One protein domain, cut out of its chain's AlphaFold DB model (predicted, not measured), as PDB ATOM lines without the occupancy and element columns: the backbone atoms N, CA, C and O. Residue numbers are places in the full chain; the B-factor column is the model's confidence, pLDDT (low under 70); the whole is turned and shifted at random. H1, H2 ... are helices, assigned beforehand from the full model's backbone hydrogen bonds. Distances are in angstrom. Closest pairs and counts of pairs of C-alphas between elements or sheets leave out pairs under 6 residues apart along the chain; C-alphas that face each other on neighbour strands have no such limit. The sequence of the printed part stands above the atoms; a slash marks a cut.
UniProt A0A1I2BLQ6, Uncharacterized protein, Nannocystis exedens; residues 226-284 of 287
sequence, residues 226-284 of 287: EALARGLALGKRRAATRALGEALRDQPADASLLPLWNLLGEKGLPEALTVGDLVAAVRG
ATOM      1  N   GLU A 226      -5.268  16.638-108.106       70.75
ATOM      2  CA  GLU A 226      -6.635  16.464-108.610       70.75
ATOM      3  C   GLU A 226      -6.718  16.643-110.143       70.75
ATOM      4  O   GLU A 226      -7.349  15.840-110.832       70.75
ATOM      5  N   ALA A 227      -6.029  17.642-110.706       73.81
ATOM      6  CA  ALA A 227      -5.925  17.845-112.152       73.81
ATOM      7  C   ALA A 227      -5.199  16.682-112.854       73.81
ATOM      8  O   ALA A 227      -5.676  16.192-113.877       73.81
ATOM      9  N   LEU A 228      -4.108  16.173-112.269       77.44
ATOM     10  CA  LEU A 228      -3.418  14.969-112.746       77.44
ATOM     11  C   LEU A 228      -4.316  13.726-112.664       77.44
ATOM     12  O   LEU A 228      -4.345  12.937-113.605       77.44
ATOM     13  N   ALA A 229      -5.097  13.561-111.590       74.25
ATOM     14  CA  ALA A 229      -6.058  12.465-111.473       74.25
ATOM     15  C   ALA A 229      -7.160  12.543-112.549       74.25
ATOM     16  O   ALA A 229      -7.468  11.524-113.171       74.25
ATOM     17  N   ARG A 230      -7.697  13.742-112.828       76.06
ATOM     18  CA  ARG A 230      -8.631  13.985-113.945       76.06
ATOM     19  C   ARG A 230      -7.997  13.650-115.298       76.06
ATOM     20  O   ARG A 230      -8.586  12.892-116.065       76.06
ATOM     21  N   GLY A 231      -6.788  14.144-115.570       77.56
ATOM     22  CA  GLY A 231      -6.062  13.875-116.816       77.56
ATOM     23  C   GLY A 231      -5.770  12.385-117.032       77.56
ATOM     24  O   GLY A 231      -5.991  11.865-118.124       77.56
ATOM     25  N   LEU A 232      -5.361  11.665-115.982       81.44
ATOM     26  CA  LEU A 232      -5.136  10.216-116.033       81.44
ATOM     27  C   LEU A 232      -6.435   9.418-116.210       81.44
ATOM     28  O   LEU A 232      -6.425   8.403-116.906       81.44
ATOM     29  N   ALA A 233      -7.550   9.852-115.617       78.88
ATOM     30  CA  ALA A 233      -8.855   9.230-115.839       78.88
ATOM     31  C   ALA A 233      -9.327   9.421-117.291       78.88
ATOM     32  O   ALA A 233      -9.723   8.454-117.939       78.88
ATOM     33  N   LEU A 234      -9.205  10.639-117.826       80.50
ATOM     34  CA  LEU A 234      -9.577  10.978-119.202       80.50
ATOM     35  C   LEU A 234      -8.687  10.238-120.218       80.50
ATOM     36  O   LEU A 234      -9.196   9.629-121.155       80.50
ATOM     37  N   GLY A 235      -7.371  10.176-119.986       79.94
ATOM     38  CA  GLY A 235      -6.441   9.394-120.809       79.94
ATOM     39  C   GLY A 235      -6.743   7.888-120.811       79.94
ATOM     40  O   GLY A 235      -6.735   7.265-121.871       79.94
ATOM     41  N   LYS A 236      -7.081   7.305-119.651       79.75
ATOM     42  CA  LYS A 236      -7.520   5.898-119.554       79.75
ATOM     43  C   LYS A 236      -8.832   5.649-120.294       79.75
ATOM     44  O   LYS A 236      -8.929   4.661-121.015       79.75
ATOM     45  N   ARG A 237      -9.809   6.550-120.147       80.56
ATOM     46  CA  ARG A 237     -11.090   6.507-120.863       80.56
ATOM     47  C   ARG A 237     -10.861   6.509-122.378       80.56
ATOM     48  O   ARG A 237     -11.289   5.573-123.037       80.56
ATOM     49  N   ARG A 238     -10.069   7.451-122.908       79.62
ATOM     50  CA  ARG A 238      -9.681   7.505-124.335       79.62
ATOM     51  C   ARG A 238      -9.008   6.228-124.833       79.62
ATOM     52  O   ARG A 238      -9.364   5.718-125.894       79.62
ATOM     53  N   ALA A 239      -8.061   5.689-124.066       80.12
ATOM     54  CA  ALA A 239      -7.388   4.438-124.409       80.12
ATOM     55  C   ALA A 239      -8.366   3.248-124.457       80.12
ATOM     56  O   ALA A 239      -8.289   2.436-125.376       80.12
ATOM     57  N   ALA A 240      -9.316   3.176-123.520       79.62
ATOM     58  CA  ALA A 240     -10.357   2.151-123.501       79.62
ATOM     59  C   ALA A 240     -11.354   2.303-124.665       79.62
ATOM     60  O   ALA A 240     -11.630   1.316-125.342       79.62
ATOM     61  N   THR A 241     -11.823   3.522-124.963       82.44
ATOM     62  CA  THR A 241     -12.666   3.830-126.136       82.44
ATOM     63  C   THR A 241     -11.995   3.380-127.433       82.44
ATOM     64  O   THR A 241     -12.620   2.733-128.273       82.44
ATOM     65  N   ARG A 242     -10.697   3.672-127.583       80.81
ATOM     66  CA  ARG A 242      -9.916   3.281-128.758       80.81
ATOM     67  C   ARG A 242      -9.741   1.764-128.865       80.81
ATOM     68  O   ARG A 242     -10.017   1.217-129.927       80.81
ATOM     69  N   ALA A 243      -9.328   1.097-127.787       80.75
ATOM     70  CA  ALA A 243      -9.147  -0.355-127.768       80.75
ATOM     71  C   ALA A 243     -10.470  -1.103-128.013       80.75
ATOM     72  O   ALA A 243     -10.482  -2.127-128.691       80.75
ATOM     73  N   LEU A 244     -11.592  -0.566-127.523       82.38
ATOM     74  CA  LEU A 244     -12.932  -1.072-127.817       82.38
ATOM     75  C   LEU A 244     -13.288  -0.895-129.301       82.38
ATOM     76  O   LEU A 244     -13.754  -1.839-129.928       82.38
ATOM     77  N   GLY A 245     -13.031   0.281-129.882       81.88
ATOM     78  CA  GLY A 245     -13.254   0.532-131.309       81.88
ATOM     79  C   GLY A 245     -12.343  -0.291-132.228       81.88
ATOM     80  O   GLY A 245     -12.734  -0.615-133.343       81.88
ATOM     81  N   GLU A 246     -11.145  -0.661-131.776       83.50
ATOM     82  CA  GLU A 246     -10.263  -1.610-132.466       83.50
ATOM     83  C   GLU A 246     -10.833  -3.042-132.362       83.50
ATOM     84  O   GLU A 246     -11.121  -3.648-133.391       83.50
ATOM     85  N   ALA A 247     -11.164  -3.525-131.158       82.25
ATOM     86  CA  ALA A 247     -11.752  -4.854-130.935       82.25
ATOM     87  C   ALA A 247     -13.153  -5.071-131.555       82.25
ATOM     88  O   ALA A 247     -13.591  -6.215-131.695       82.25
ATOM     89  N   LEU A 248     -13.872  -3.999-131.905       83.12
ATOM     90  CA  LEU A 248     -15.152  -4.053-132.621       83.12
ATOM     91  C   LEU A 248     -14.995  -4.084-134.150       83.12
ATOM     92  O   LEU A 248     -15.888  -4.594-134.817       83.12
ATOM     93  N   ARG A 249     -13.887  -3.581-134.721       82.50
ATOM     94  CA  ARG A 249     -13.627  -3.675-136.175       82.50
ATOM     95  C   ARG A 249     -13.239  -5.084-136.611       82.50
ATOM     96  O   ARG A 249     -13.563  -5.479-137.724       82.50
ATOM     97  N   ASP A 250     -12.576  -5.825-135.728       80.12
ATOM     98  CA  ASP A 250     -12.119  -7.194-135.990       80.12
ATOM     99  C   ASP A 250     -13.231  -8.250-135.789       80.12
ATOM    100  O   ASP A 250     -12.995  -9.445-135.970       80.12
ATOM    101  N   GLN A 251     -14.450  -7.833-135.418       79.56
ATOM    102  CA  GLN A 251     -15.612  -8.708-135.242       79.56
ATOM    103  C   GLN A 251     -16.651  -8.513-136.362       79.56
ATOM    104  O   GLN A 251     -16.903  -7.381-136.778       79.56
ATOM    105  N   PRO A 252     -17.305  -9.590-136.844       76.19
ATOM    106  CA  PRO A 252     -18.441  -9.467-137.753       76.19
ATOM    107  C   PRO A 252     -19.636  -8.811-137.045       76.19
ATOM    108  O   PRO A 252     -19.792  -8.938-135.832       76.19
ATOM    109  N   ALA A 253     -20.514  -8.151-137.807       73.75
ATOM    110  CA  ALA A 253     -21.643  -7.386-137.263       73.75
ATOM    111  C   ALA A 253     -22.607  -8.216-136.386       73.75
ATOM    112  O   ALA A 253     -23.193  -7.681-135.448       73.75
ATOM    113  N   ASP A 254     -22.722  -9.519-136.658       76.00
ATOM    114  CA  ASP A 254     -23.579 -10.462-135.926       76.00
ATOM    115  C   ASP A 254     -22.878 -11.121-134.714       76.00
ATOM    116  O   ASP A 254     -23.401 -12.066-134.118       76.00
ATOM    117  N   ALA A 255     -21.670 -10.673-134.347       78.75
ATOM    118  CA  ALA A 255     -20.923 -11.228-133.222       78.75
ATOM    119  C   ALA A 255     -21.624 -10.974-131.877       78.75
ATOM    120  O   ALA A 255     -22.062  -9.866-131.561       78.75
ATOM    121  N   SER A 256     -21.664 -12.000-131.022       78.00
ATOM    122  CA  SER A 256     -22.146 -11.838-129.650       78.00
ATOM    123  C   SER A 256     -21.193 -10.943-128.860       78.00
ATOM    124  O   SER A 256     -20.059 -11.326-128.585       78.00
ATOM    125  N   LEU A 257     -21.675  -9.775-128.429       80.50
ATOM    126  CA  LEU A 257     -20.907  -8.826-127.615       80.50
ATOM    127  C   LEU A 257     -20.699  -9.293-126.160       80.50
ATOM    128  O   LEU A 257     -19.993  -8.633-125.400       80.50
ATOM    129  N   LEU A 258     -21.305 -10.409-125.736       78.12
ATOM    130  CA  LEU A 258     -21.269 -10.868-124.343       78.12
ATOM    131  C   LEU A 258     -19.849 -11.208-123.825       78.12
ATOM    132  O   LEU A 258     -19.525 -10.779-122.716       78.12
ATOM    133  N   PRO A 259     -18.961 -11.897-124.578       82.25
ATOM    134  CA  PRO A 259     -17.586 -12.147-124.136       82.25
ATOM    135  C   PRO A 259     -16.770 -10.852-124.013       82.25
ATOM    136  O   PRO A 259     -15.985 -10.706-123.079       82.25
ATOM    137  N   LEU A 260     -17.002  -9.890-124.915       78.31
ATOM    138  CA  LEU A 260     -16.377  -8.567-124.878       78.31
ATOM    139  C   LEU A 260     -16.830  -7.777-123.641       78.31
ATOM    140  O   LEU A 260     -15.996  -7.209-122.940       78.31
ATOM    141  N   TRP A 261     -18.126  -7.800-123.314       78.19
ATOM    142  CA  TRP A 261     -18.662  -7.173-122.102       78.19
ATOM    143  C   TRP A 261     -18.134  -7.798-120.809       78.19
ATOM    144  O   TRP A 261     -17.780  -7.060-119.888       78.19
ATOM    145  N   ASN A 262     -18.010  -9.127-120.752       81.25
ATOM    146  CA  ASN A 262     -17.392  -9.811-119.614       81.25
ATOM    147  C   ASN A 262     -15.931  -9.365-119.432       81.25
ATOM    148  O   ASN A 262     -15.537  -8.985-118.330       81.25
ATOM    149  N   LEU A 263     -15.154  -9.314-120.522       77.81
ATOM    150  CA  LEU A 263     -13.759  -8.865-120.505       77.81
ATOM    151  C   LEU A 263     -13.629  -7.394-120.075       77.81
ATOM    152  O   LEU A 263     -12.755  -7.072-119.271       77.81
ATOM    153  N   LEU A 264     -14.508  -6.498-120.543       75.31
ATOM    154  CA  LEU A 264     -14.560  -5.107-120.068       75.31
ATOM    155  C   LEU A 264     -14.841  -5.043-118.557       75.31
ATOM    156  O   LEU A 264     -14.167  -4.296-117.839       75.31
ATOM    157  N   GLY A 265     -15.797  -5.845-118.073       75.06
ATOM    158  CA  GLY A 265     -16.146  -5.973-116.657       75.06
ATOM    159  C   GLY A 265     -14.962  -6.408-115.790       75.06
ATOM    160  O   GLY A 265     -14.651  -5.739-114.807       75.06
ATOM    161  N   GLU A 266     -14.227  -7.446-116.200       77.75
ATOM    162  CA  GLU A 266     -13.003  -7.905-115.522       77.75
ATOM    163  C   GLU A 266     -11.905  -6.833-115.426       77.75
ATOM    164  O   GLU A 266     -11.064  -6.888-114.526       77.75
ATOM    165  N   LYS A 267     -11.871  -5.862-116.349       74.88
ATOM    166  CA  LYS A 267     -10.916  -4.740-116.312       74.88
ATOM    167  C   LYS A 267     -11.445  -3.506-115.571       74.88
ATOM    168  O   LYS A 267     -10.735  -2.504-115.505       74.88
ATOM    169  N   GLY A 268     -12.664  -3.550-115.022       68.50
ATOM    170  CA  GLY A 268     -13.298  -2.414-114.342       68.50
ATOM    171  C   GLY A 268     -13.588  -1.224-115.264       68.50
ATOM    172  O   GLY A 268     -13.704  -0.092-114.800       68.50
ATOM    173  N   LEU A 269     -13.667  -1.453-116.580       67.94
ATOM    174  CA  LEU A 269     -13.862  -0.396-117.578       67.94
ATOM    175  C   LEU A 269     -15.299   0.162-117.669       67.94
ATOM    176  O   LEU A 269     -15.413   1.355-117.951       67.94
ATOM    177  N   PRO A 270     -16.389  -0.595-117.397       61.56
ATOM    178  CA  PRO A 270     -17.751  -0.056-117.431       61.56
ATOM    179  C   PRO A 270     -17.998   1.123-116.477       61.56
ATOM    180  O   PRO A 270     -18.800   1.990-116.794       61.56
ATOM    181  N   GLU A 271     -17.284   1.209-115.348       63.75
ATOM    182  CA  GLU A 271     -17.378   2.355-114.421       63.75
ATOM    183  C   GLU A 271     -16.705   3.635-114.958       63.75
ATOM    184  O   GLU A 271     -16.924   4.724-114.427       63.75
ATOM    185  N   ALA A 272     -15.856   3.516-115.986       65.38
ATOM    186  CA  ALA A 272     -15.067   4.610-116.557       65.38
ATOM    187  C   ALA A 272     -15.521   5.034-117.968       65.38
ATOM    188  O   ALA A 272     -15.034   6.044-118.483       65.38
ATOM    189  N   LEU A 273     -16.429   4.274-118.589       74.31
ATOM    190  CA  LEU A 273     -16.961   4.512-119.931       74.31
ATOM    191  C   LEU A 273     -18.403   5.028-119.856       74.31
ATOM    192  O   LEU A 273     -19.262   4.457-119.192       74.31
ATOM    193  N   THR A 274     -18.678   6.107-120.578       79.88
ATOM    194  CA  THR A 274     -20.020   6.668-120.767       79.88
ATOM    195  C   THR A 274     -20.667   6.114-122.037       79.88
ATOM    196  O   THR A 274     -19.987   5.615-122.935       79.88
ATOM    197  N   VAL A 275     -21.986   6.275-122.179       76.12
ATOM    198  CA  VAL A 275     -22.713   5.905-123.411       76.12
ATOM    199  C   VAL A 275     -22.124   6.594-124.654       76.12
ATOM    200  O   VAL A 275     -22.052   5.982-125.717       76.12
ATOM    201  N   GLY A 276     -21.628   7.830-124.517       76.69
ATOM    202  CA  GLY A 276     -20.960   8.552-125.605       76.69
ATOM    203  C   GLY A 276     -19.663   7.887-126.076       76.69
ATOM    204  O   GLY A 276     -19.385   7.885-127.271       76.69
ATOM    205  N   ASP A 277     -18.908   7.254-125.172       78.12
ATOM    206  CA  ASP A 277     -17.684   6.522-125.523       78.12
ATOM    207  C   ASP A 277     -17.992   5.243-126.299       78.12
ATOM    208  O   ASP A 277     -17.310   4.925-127.269       78.12
ATOM    209  N   LEU A 278     -19.055   4.529-125.916       77.81
ATOM    210  CA  LEU A 278     -19.513   3.341-126.639       77.81
ATOM    211  C   LEU A 278     -19.942   3.709-128.070       77.81
ATOM    212  O   LEU A 278     -19.573   3.030-129.026       77.81
ATOM    213  N   VAL A 279     -20.654   4.831-128.232       78.31
ATOM    214  CA  VAL A 279     -21.036   5.370-129.548       78.31
ATOM    215  C   VAL A 279     -19.811   5.820-130.354       78.31
ATOM    216  O   VAL A 279     -19.756   5.554-131.556       78.31
ATOM    217  N   ALA A 280     -18.817   6.456-129.726       77.69
ATOM    218  CA  ALA A 280     -17.575   6.854-130.390       77.69
ATOM    219  C   ALA A 280     -16.764   5.638-130.871       77.69
ATOM    220  O   ALA A 280     -16.353   5.602-132.031       77.69
ATOM    221  N   ALA A 281     -16.619   4.612-130.024       79.19
ATOM    222  CA  ALA A 281     -15.939   3.359-130.352       79.19
ATOM    223  C   ALA A 281     -16.584   2.646-131.552       79.19
ATOM    224  O   ALA A 281     -15.887   2.319-132.512       79.19
ATOM    225  N   VAL A 282     -17.915   2.476-131.541       78.44
ATOM    226  CA  VAL A 282     -18.680   1.851-132.640       78.44
ATOM    227  C   VAL A 282     -18.583   2.658-133.941       78.44
ATOM    228  O   VAL A 282     -18.477   2.078-135.017       78.44
ATOM    229  N   ARG A 283     -18.596   3.996-133.868       78.12
ATOM    230  CA  ARG A 283     -18.510   4.876-135.050       78.12
ATOM    231  C   ARG A 283     -17.077   5.152-135.523       78.12
ATOM    232  O   ARG A 283     -16.902   5.866-136.505       78.12
ATOM    233  N   GLY A 284     -16.060   4.633-134.833       66.94
ATOM    234  CA  GLY A 284     -14.650   4.908-135.131       66.94
ATOM    235  C   GLY A 284     -14.224   6.367-134.917       66.94
ATOM    236  O   GLY A 284     -13.204   6.782-135.464       66.94
TER     237      GLY A 284
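Overview. This is residues 226 to 284 of the 287 residues of an uncharacterized protein of Nannocystis exedens (UniProt A0A1I2BLQ6). One long, unbent helix, H1, makes the longest axis, and two short helices sit beside its second half on different sides: H3 packs on it, while H2 is near it without touching. The first turns of H1, residues 226 to 232, stick out at one end; at the other end residues 250 to 256 stand free as the chain folds back toward H2. The printed part has 59 residues with three named helices, in the order H1, H2, H3, and no named strand; the class is all helix. It is elongated, with spans of 42 by 23 by 17 A, and only just compact, close to loose, with a radius of gyration of the C-alphas of 12.2 A.

Along the chain. H1 runs over residues 226 to 249, 34.8 A from first to last C-alpha, from C-alpha 226 at (-6.635, 16.464, -108.610) to C-alpha 249 at (-13.627, -3.675, -136.175). H2 takes residues 258 to 266 and measures 12.4 A from first to last C-alpha. H3 takes residues 275 to 283, also 12.4 A, and its C-alpha 283 is at (-18.510, 4.876, -135.050).

Arrangement. H1 touches H3 with its residues 241 to 248 alone, with 13 pairs of C-alphas within 8 A. The closest C-alphas of the two are those of Gly 245 and Ala 281, 4.0 A apart. Their lines stand at a steep tilt of 40 degrees, and they run the same way. H1 and H2 are near each other, with 5 pairs of C-alphas within 10 A, but their closest C-alphas are 8.5 A apart. H2 and H3 are apart, with no C-alpha of the one within 8 A of the other. In H1, H2 and H3 every pair of O i and N i+4 is within hydrogen-bond range.

Size, cuts and confidence. The two C-alphas farthest apart are those of Glu 226 and Asp 254, at 41.9 A, and the C-alphas of Glu 226 and Gly 284 are 30.0 A apart. Without the two stretches that stand free, the body has 45 residues, spans 23 by 22 by 15 A and has a radius of gyration of 9.6 A. The links from H1 to H2 and from H2 to H3 are short, with 8 residues each. The printed part has no cut. Its mean pLDDT is 77.3, and the model's confidence is under 70 at residues 268 to 272, in the link from H2 to H3, and at residue 284.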